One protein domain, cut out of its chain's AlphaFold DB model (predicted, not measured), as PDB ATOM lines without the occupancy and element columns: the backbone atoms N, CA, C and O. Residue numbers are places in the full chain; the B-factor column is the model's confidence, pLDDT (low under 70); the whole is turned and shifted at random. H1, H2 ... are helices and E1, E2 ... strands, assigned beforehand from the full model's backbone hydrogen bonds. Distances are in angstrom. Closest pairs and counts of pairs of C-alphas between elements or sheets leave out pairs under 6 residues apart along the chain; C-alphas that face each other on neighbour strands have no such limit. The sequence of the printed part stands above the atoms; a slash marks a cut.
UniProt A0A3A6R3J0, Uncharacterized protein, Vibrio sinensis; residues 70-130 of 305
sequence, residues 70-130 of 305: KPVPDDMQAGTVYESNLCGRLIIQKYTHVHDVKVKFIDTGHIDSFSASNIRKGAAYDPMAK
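This is residues 70 to 130 of the 305 residues of an uncharacterized protein of Vibrio sinensis (UniProt A0A3A6R3J0). Picture a single strongly twisted sheet of four strands, curled across its width, with one short helix, H1, packed over one face of it. The unnamed ends lead off toward opposite ends of the longest axis, and Lys 70 and Lys 130 make the full length. The printed part has 61 residues, with the named elements E1, E2, E3, E4 and H1 in that order along the chain, and under half of its residues, 29, are in them. The sheet's order is E1, E2, E3, E4, antiparallel throughout; the class is mostly strand. The whole is compact, with a radius of gyration of the C-alphas of 10.4 A, and spans 37 by 18 by 15 A.

Start at C-alpha 70 at (9.693, -16.532, 41.664) and read through residues 70 to 80, which hold no named element. E1, residues 81 to 84, begins at C-alpha 81 at (-2.385, -30.406, 30.903) and is 10.0 A long. E2, residues 88 to 97, is the longest strand at 23.2 A, and it bends by 72 degrees at residue 94. E3 takes residues 100 to 105 over 15.5 A. E4, residues 111 to 114, covers 10.2 A. H1, residues 116 to 120, covers 6.2 A and ends at C-alpha 120 at (1.043, -33.013, 40.529); residues 121 to 130 follow it with no named element.

Begin with the sheet, a meander in which each strand is the antiparallel neighbour of the one before. E1 and E2 form a hairpin with directions at 117 degrees; look for N 84 and O 88, 2.8 A apart. E2 and E3 form a hairpin at 154 degrees, with N 93 and O 102 at 2.8 A and N 100 and O 97 at 2.9 A. E3 and E4 form a hairpin at 140 degrees, where N 101 and O 114 are 2.8 A apart. These N and O pairs are within hydrogen-bond range. The edge strands E1 and E4 are apart. From edge to edge the strands' lines turn by 103 degrees and the way across the sheet turns by 52 degrees. H1 is on the sheet at a height of 7.2 A, and it is only just over E3, with 3 of its 5 C-alphas falling there. Its closest C-alphas to E3 are those of Ala 116 and Val 101, 6.2 A apart. In H1 every O i to N i+4 pair is within hydrogen-bond range.

The two C-alphas farthest apart are those of Lys 70 and Lys 130, 37.1 A. The printed part has no cut, and the links E1 to E2, E2 to E3, E3 to E4 and E4 to H1 are tight. The mean pLDDT of the printed part is 95.2, and in this model residue 70 is the one printed residue under 70.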
ATOM      1  N   LYS A  70       9.140 -15.288  42.193       69.50
ATOM      2  CA  LYS A  70       9.693 -16.532  41.664       69.50
ATOM      3  C   LYS A  70       8.979 -16.822  40.343       69.50
ATOM      4  O   LYS A  70       7.749 -16.683  40.309       69.50
ATOM      5  N   PRO A  71       9.718 -17.182  39.282       83.50
ATOM      6  CA  PRO A  71       9.089 -17.534  38.024       83.50
ATOM      7  C   PRO A  71       8.074 -18.650  38.269       83.50
ATOM      8  O   PRO A  71       8.243 -19.484  39.169       83.50
ATOM      9  N   VAL A  72       6.990 -18.628  37.497       90.56
ATOM     10  CA  VAL A  72       6.022 -19.724  37.504       90.56
ATOM     11  C   VAL A  72       6.785 -21.002  37.136       90.56
ATOM     12  O   VAL A  72       7.538 -20.970  36.163       90.56
ATOM     13  N   PRO A  73       6.657 -22.097  37.907       94.50
ATOM     14  CA  PRO A  73       7.289 -23.362  37.551       94.50
ATOM     15  C   PRO A  73       6.903 -23.791  36.130       94.50
ATOM     16  O   PRO A  73       5.746 -23.624  35.748       94.50
ATOM     17  N   ASP A  74       7.837 -24.358  35.366       94.62
ATOM     18  CA  ASP A  74       7.602 -24.766  33.968       94.62
ATOM     19  C   ASP A  74       6.417 -25.734  33.831       94.62
ATOM     20  O   ASP A  74       5.610 -25.639  32.910       94.62
ATOM     21  N   ASP A  75       6.249 -26.614  34.818       96.44
ATOM     22  CA  ASP A  75       5.149 -27.572  34.893       96.44
ATOM     23  C   ASP A  75       3.804 -26.934  35.304       96.44
ATOM     24  O   ASP A  75       2.761 -27.566  35.238       96.44
ATOM     25  N   MET A  76       3.796 -25.659  35.695       97.06
ATOM     26  CA  MET A  76       2.612 -24.909  36.135       97.06
ATOM     27  C   MET A  76       2.287 -23.722  35.219       97.06
ATOM     28  O   MET A  76       1.531 -22.825  35.604       97.06
ATOM     29  N   GLN A  77       2.859 -23.690  34.016       96.19
ATOM     30  CA  GLN A  77       2.539 -22.682  33.009       96.19
ATOM     31  C   GLN A  77       1.096 -22.831  32.515       96.19
ATOM     32  O   GLN A  77       0.530 -23.925  32.482       96.19
ATOM     33  N   ALA A  78       0.483 -21.712  32.127       96.81
ATOM     34  CA  ALA A  78      -0.846 -21.740  31.527       96.81
ATOM     35  C   ALA A  78      -0.823 -22.570  30.234       96.81
ATOM     36  O   ALA A  78       0.087 -22.438  29.419       96.81
ATOM     37  N   GLY A  79      -1.828 -23.424  30.052       97.31
ATOM     38  CA  GLY A  79      -1.898 -24.366  28.936       97.31
ATOM     39  C   GLY A  79      -1.357 -25.765  29.244       97.31
ATOM     40  O   GLY A  79      -1.689 -26.698  28.516       97.31
ATOM     41  N   THR A  80      -0.595 -25.953  30.329       97.94
ATOM     42  CA  THR A  80      -0.128 -27.288  30.734       97.94
ATOM     43  C   THR A  80      -1.308 -28.176  31.136       97.94
ATOM     44  O   THR A  80      -2.203 -27.741  31.865       97.94
ATOM     45  N   VAL A  81      -1.315 -29.426  30.663       97.94
ATOM     46  CA  VAL A  81      -2.385 -30.406  30.903       97.94
ATOM     47  C   VAL A  81      -1.925 -31.461  31.906       97.94
ATOM     48  O   VAL A  81      -0.809 -31.965  31.808       97.94
ATOM     49  N   TYR A  82      -2.805 -31.816  32.842       97.94
ATOM     50  CA  TYR A  82      -2.610 -32.893  33.814       97.94
ATOM     51  C   TYR A  82      -3.779 -33.876  33.793       97.94
ATOM     52  O   TYR A  82      -4.916 -33.500  33.510       97.94
ATOM     53  N   GLU A  83      -3.491 -35.120  34.168       96.38
ATOM     54  CA  GLU A  83      -4.489 -36.146  34.473       96.38
ATOM     55  C   GLU A  83      -4.825 -36.128  35.971       96.38
ATOM     56  O   GLU A  83      -3.934 -36.122  36.825       96.38
ATOM     57  N   SER A  84      -6.115 -36.134  36.302       94.00
ATOM     58  CA  SER A  84      -6.613 -36.402  37.648       94.00
ATOM     59  C   SER A  84      -6.933 -37.882  37.799       94.00
ATOM     60  O   SER A  84      -7.671 -38.457  36.999       94.00
ATOM     61  N   ASN A  85      -6.494 -38.467  38.912       92.38
ATOM     62  CA  ASN A  85      -6.841 -39.834  39.298       92.38
ATOM     63  C   ASN A  85      -8.333 -39.992  39.646       92.38
ATOM     64  O   ASN A  85      -8.791 -41.104  39.900       92.38
ATOM     65  N   LEU A  86      -9.079 -38.885  39.725       87.44
ATOM     66  CA  LEU A  86     -10.454 -38.853  40.212       87.44
ATOM     67  C   LEU A  86     -11.478 -38.486  39.136       87.44
ATOM     68  O   LEU A  86     -12.635 -38.865  39.281       87.44
ATOM     69  N   CYS A  87     -11.120 -37.692  38.123       87.44
ATOM     70  CA  CYS A  87     -12.123 -37.036  37.267       87.44
ATOM     71  C   CYS A  87     -11.642 -36.646  35.858       87.44
ATOM     72  O   CYS A  87     -12.288 -35.832  35.205       87.44
ATOM     73  N   GLY A  88     -10.537 -37.222  35.375       90.50
ATOM     74  CA  GLY A  88     -10.037 -36.975  34.019       90.50
ATOM     75  C   GLY A  88      -9.100 -35.769  33.917       90.50
ATOM     76  O   GLY A  88      -8.401 -35.422  34.868       90.50
ATOM     77  N   ARG A  89      -9.041 -35.138  32.741       96.81
ATOM     78  CA  ARG A  89      -8.015 -34.131  32.428       96.81
ATOM     79  C   ARG A  89      -8.376 -32.724  32.878       96.81
ATOM     80  O   ARG A  89      -9.517 -32.276  32.753       96.81
ATOM     81  N   LEU A  90      -7.352 -31.979  33.278       97.81
ATOM     82  CA  LEU A  90      -7.426 -30.554  33.585       97.81
ATOM     83  C   LEU A  90      -6.329 -29.773  32.863       97.81
ATOM     84  O   LEU A  90      -5.261 -30.307  32.571       97.81
ATOM     85  N   ILE A  91      -6.588 -28.494  32.601       98.19
ATOM     86  CA  ILE A  91      -5.629 -27.554  32.017       98.19
ATOM     87  C   ILE A  91      -5.368 -26.396  32.981       98.19
ATOM     88  O   ILE A  91      -6.308 -25.811  33.532       98.19
ATOM     89  N   ILE A  92      -4.098 -26.046  33.184       98.31
ATOM     90  CA  ILE A  92      -3.718 -24.883  33.987       98.31
ATOM     91  C   ILE A  92      -4.181 -23.609  33.275       98.31
ATOM     92  O   ILE A  92      -3.835 -23.365  32.120       98.31
ATOM     93  N   GLN A  93      -4.949 -22.778  33.977       98.00
ATOM     94  CA  GLN A  93      -5.394 -21.467  33.498       98.00
ATOM     95  C   GLN A  93      -4.502 -20.351  34.039       98.00
ATOM     96  O   GLN A  93      -4.120 -19.440  33.308       98.00
ATOM     97  N   LYS A  94      -4.184 -20.400  35.339       96.81
ATOM     98  CA  LYS A  94      -3.393 -19.361  36.001       96.81
ATOM     99  C   LYS A  94      -2.727 -19.891  37.263       96.81
ATOM    100  O   LYS A  94      -3.401 -20.401  38.150       96.81
ATOM    101  N   TYR A  95      -1.426 -19.663  37.391       95.56
ATOM    102  CA  TYR A  95      -0.694 -19.862  38.637       95.56
ATOM    103  C   TYR A  95      -0.604 -18.536  39.404       95.56
ATOM    104  O   TYR A  95       0.028 -17.590  38.930       95.56
ATOM    105  N   THR A  96      -1.229 -18.445  40.581       91.94
ATOM    106  CA  THR A  96      -1.061 -17.291  41.483       91.94
ATOM    107  C   THR A  96       0.066 -17.571  42.474       91.94
ATOM    108  O   THR A  96       0.995 -16.774  42.609       91.94
ATOM    109  N   HIS A  97       0.005 -18.715  43.160       90.00
ATOM    110  CA  HIS A  97       1.061 -19.226  44.034       90.00
ATOM    111  C   HIS A  97       0.874 -20.730  44.290       90.00
ATOM    112  O   HIS A  97      -0.088 -21.341  43.845       90.00
ATOM    113  N   VAL A  98       1.774 -21.339  45.067       92.12
ATOM    114  CA  VAL A  98       1.829 -22.800  45.275       92.12
ATOM    115  C   VAL A  98       0.546 -23.439  45.841       92.12
ATOM    116  O   VAL A  98       0.350 -24.641  45.664       92.12
ATOM    117  N   HIS A  99      -0.332 -22.673  46.498       96.00
ATOM    118  CA  HIS A  99      -1.617 -23.163  47.022       96.00
ATOM    119  C   HIS A  99      -2.838 -22.636  46.254       96.00
ATOM    120  O   HIS A  99      -3.949 -23.034  46.584       96.00
ATOM    121  N   ASP A 100      -2.635 -21.787  45.244       96.06
ATOM    122  CA  ASP A 100      -3.688 -21.243  44.385       96.06
ATOM    123  C   ASP A 100      -3.238 -21.306  42.923       96.06
ATOM    124  O   ASP A 100      -2.588 -20.399  42.380       96.06
ATOM    125  N   VAL A 101      -3.563 -22.434  42.305       97.88
ATOM    126  CA  VAL A 101      -3.393 -22.694  40.884       97.88
ATOM    127  C   VAL A 101      -4.773 -22.956  40.308       97.88
ATOM    128  O   VAL A 101      -5.400 -23.973  40.607       97.88
ATOM    129  N   LYS A 102      -5.243 -22.021  39.485       98.31
ATOM    130  CA  LYS A 102      -6.533 -22.097  38.814       98.31
ATOM    131  C   LYS A 102      -6.438 -23.032  37.621       98.31
ATOM    132  O   LYS A 102      -5.572 -22.857  36.756       98.31
ATOM    133  N   VAL A 103      -7.361 -23.976  37.552       98.25
ATOM    134  CA  VAL A 103      -7.443 -24.998  36.511       98.25
ATOM    135  C   VAL A 103      -8.831 -25.009  35.889       98.25
ATOM    136  O   VAL A 103      -9.794 -24.549  36.499       98.25
ATOM    137  N   LYS A 104      -8.936 -25.538  34.674       98.25
ATOM    138  CA  LYS A 104     -10.210 -25.853  34.026       98.25
ATOM    139  C   LYS A 104     -10.249 -27.347  33.723       98.25
ATOM    140  O   LYS A 104      -9.347 -27.844  33.052       98.25
ATOM    141  N   PHE A 105     -11.269 -28.050  34.192       97.81
ATOM    142  CA  PHE A 105     -11.506 -29.443  33.820       97.81
ATOM    143  C   PHE A 105     -12.026 -29.504  32.386       97.81
ATOM    144  O   PHE A 105     -12.906 -28.728  32.002       97.81
ATOM    145  N   ILE A 106     -11.435 -30.373  31.566       97.00
ATOM    146  CA  ILE A 106     -11.681 -30.376  30.118       97.00
ATOM    147  C   ILE A 106     -13.104 -30.846  29.809       97.00
ATOM    148  O   ILE A 106     -13.792 -30.204  29.020       97.00
ATOM    149  N   ASP A 107     -13.555 -31.915  30.465       94.44
ATOM    150  CA  ASP A 107     -14.812 -32.587  30.115       94.44
ATOM    151  C   ASP A 107     -16.053 -31.800  30.561       94.44
ATOM    152  O   ASP A 107     -17.075 -31.799  29.876       94.44
ATOM    153  N   THR A 108     -15.975 -31.106  31.697       95.69
ATOM    154  CA  THR A 108     -17.106 -30.352  32.270       95.69
ATOM    155  C   THR A 108     -17.004 -28.849  32.030       95.69
ATOM    156  O   THR A 108     -17.985 -28.121  32.181       95.69
ATOM    157  N   GLY A 109     -15.808 -28.354  31.702       96.50
ATOM    158  CA  GLY A 109     -15.506 -26.930  31.638       96.50
ATOM    159  C   GLY A 109     -15.460 -26.229  32.999       96.50
ATOM    160  O   GLY A 109     -15.254 -25.012  33.020       96.50
ATOM    161  N   HIS A 110     -15.634 -26.955  34.108       96.88
ATOM    162  CA  HIS A 110     -15.620 -26.396  35.453       96.88
ATOM    163  C   HIS A 110     -14.240 -25.819  35.796       96.88
ATOM    164  O   HIS A 110     -13.206 -26.366  35.412       96.88
ATOM    165  N   ILE A 111     -14.232 -24.685  36.498       97.19
ATOM    166  CA  ILE A 111     -13.021 -23.962  36.884       97.19
ATOM    167  C   ILE A 111     -12.939 -23.944  38.402       97.19
ATOM    168  O   ILE A 111     -13.869 -23.477  39.055       97.19
ATOM    169  N   ASP A 112     -11.795 -24.370  38.927       96.81
ATOM    170  CA  ASP A 112     -11.516 -24.384  40.362       96.81
ATOM    171  C   ASP A 112     -10.024 -24.115  40.632       96.81
ATOM    172  O   ASP A 112      -9.214 -24.033  39.700       96.81
ATOM    173  N   SER A 113      -9.655 -23.937  41.899       97.12
ATOM    174  CA  SER A 113      -8.293 -23.664  42.352       97.12
ATOM    175  C   SER A 113      -7.782 -24.763  43.281       97.12
ATOM    176  O   SER A 113      -8.414 -25.121  44.271       97.12
ATOM    177  N   PHE A 114      -6.570 -25.247  43.013       97.62
ATOM    178  CA  PHE A 114      -5.901 -26.258  43.832       97.62
ATOM    179  C   PHE A 114      -4.473 -25.843  44.176       97.62
ATOM    180  O   PHE A 114      -3.888 -24.948  43.568       97.62
ATOM    181  N   SER A 115      -3.859 -26.554  45.123       97.81
ATOM    182  CA  SER A 115      -2.413 -26.459  45.302       97.81
ATOM    183  C   SER A 115      -1.667 -27.154  44.161       97.81
ATOM    184  O   SER A 115      -2.087 -28.206  43.676       97.81
ATOM    185  N   ALA A 116      -0.493 -26.628  43.803       97.25
ATOM    186  CA  ALA A 116       0.391 -27.238  42.811       97.25
ATOM    187  C   ALA A 116       0.764 -28.685  43.185       97.25
ATOM    188  O   ALA A 116       0.925 -29.543  42.323       97.25
ATOM    189  N   SER A 117       0.869 -28.978  44.487       97.69
ATOM    190  CA  SER A 117       1.117 -30.333  44.995       97.69
ATOM    191  C   SER A 117      -0.044 -31.287  44.694       97.69
ATOM    192  O   SER A 117       0.190 -32.404  44.238       97.69
ATOM    193  N   ASN A 118      -1.292 -30.852  44.893       97.44
ATOM    194  CA  ASN A 118      -2.464 -31.683  44.603       97.44
ATOM    195  C   ASN A 118      -2.612 -31.949  43.105       97.44
ATOM    196  O   ASN A 118      -2.944 -33.069  42.730       97.44
ATOM    197  N   ILE A 119      -2.310 -30.960  42.261       97.62
ATOM    198  CA  ILE A 119      -2.320 -31.129  40.802       97.62
ATOM    199  C   ILE A 119      -1.281 -32.173  40.379       97.62
ATOM    200  O   ILE A 119      -1.633 -33.146  39.721       97.62
ATOM    201  N   ARG A 120      -0.029 -32.047  40.842       97.38
ATOM    202  CA  ARG A 120       1.043 -33.013  40.529       97.38
ATOM    203  C   ARG A 120       0.729 -34.437  40.980       97.38
ATOM    204  O   ARG A 120       1.146 -35.387  40.333       97.38
ATOM    205  N   LYS A 121       0.014 -34.590  42.098       97.06
ATOM    206  CA  LYS A 121      -0.415 -35.894  42.627       97.06
ATOM    207  C   LYS A 121      -1.661 -36.456  41.933       97.06
ATOM    208  O   LYS A 121      -2.089 -37.548  42.296       97.06
ATOM    209  N   GLY A 122      -2.283 -35.716  41.011       96.50
ATOM    210  CA  GLY A 122      -3.549 -36.101  40.384       96.50
ATOM    211  C   GLY A 122      -4.741 -36.089  41.351       96.50
ATOM    212  O   GLY A 122      -5.703 -36.818  41.143       96.50
ATOM    213  N   ALA A 123      -4.676 -35.307  42.433       96.38
ATOM    214  CA  ALA A 123      -5.703 -35.237  43.479       96.38
ATOM    215  C   ALA A 123      -6.708 -34.084  43.285       96.38
ATOM    216  O   ALA A 123      -7.596 -33.899  44.115       96.38
ATOM    217  N   ALA A 124      -6.563 -33.283  42.227       96.00
ATOM    218  CA  ALA A 124      -7.550 -32.271  41.863       96.00
ATOM    219  C   ALA A 124      -8.859 -32.958  41.448       96.00
ATOM    220  O   ALA A 124      -8.840 -33.845  40.595       96.00
ATOM    221  N   TYR A 125      -9.972 -32.581  42.067       94.38
ATOM    222  CA  TYR A 125     -11.270 -33.227  41.882       94.38
ATOM    223  C   TYR A 125     -12.276 -32.250  41.287       94.38
ATOM    224  O   TYR A 125     -12.399 -31.131  41.772       94.38
ATOM    225  N   ASP A 126     -13.019 -32.697  40.282       96.12
ATOM    226  CA  ASP A 126     -14.100 -31.938  39.676       96.12
ATOM    227  C   ASP A 126     -15.457 -32.324  40.291       96.12
ATOM    228  O   ASP A 126     -15.950 -33.433  40.039       96.12
ATOM    229  N   PRO A 127     -16.111 -31.431  41.057       95.25
ATOM    230  CA  PRO A 127     -17.446 -31.683  41.597       95.25
ATOM    231  C   PRO A 127     -18.521 -31.887  40.522       95.25
ATOM    232  O   PRO A 127     -19.575 -32.456  40.821       95.25
ATOM    233  N   MET A 128     -18.275 -31.456  39.283       96.06
ATOM    234  CA  MET A 128     -19.201 -31.583  38.156       96.06
ATOM    235  C   MET A 128     -19.001 -32.883  37.362       96.06
ATOM    236  O   MET A 128     -19.817 -33.197  36.491       96.06
ATOM    237  N   ALA A 129     -17.953 -33.661  37.650       95.62
ATOM    238  CA  ALA A 129     -17.691 -34.919  36.959       95.62
ATOM    239  C   ALA A 129     -18.689 -36.017  37.367       95.62
ATOM    240  O   ALA A 129     -18.940 -36.262  38.554       95.62
ATOM    241  N   LYS A 130     -19.236 -36.722  36.366       95.25
ATOM    242  CA  LYS A 130     -20.271 -37.767  36.505       95.25
ATOM    243  C   LYS A 130     -19.712 -39.107  36.999       95.25
ATOM    244  O   LYS A 130     -19.889 -40.154  36.378       95.25
TER     245      LYS A 130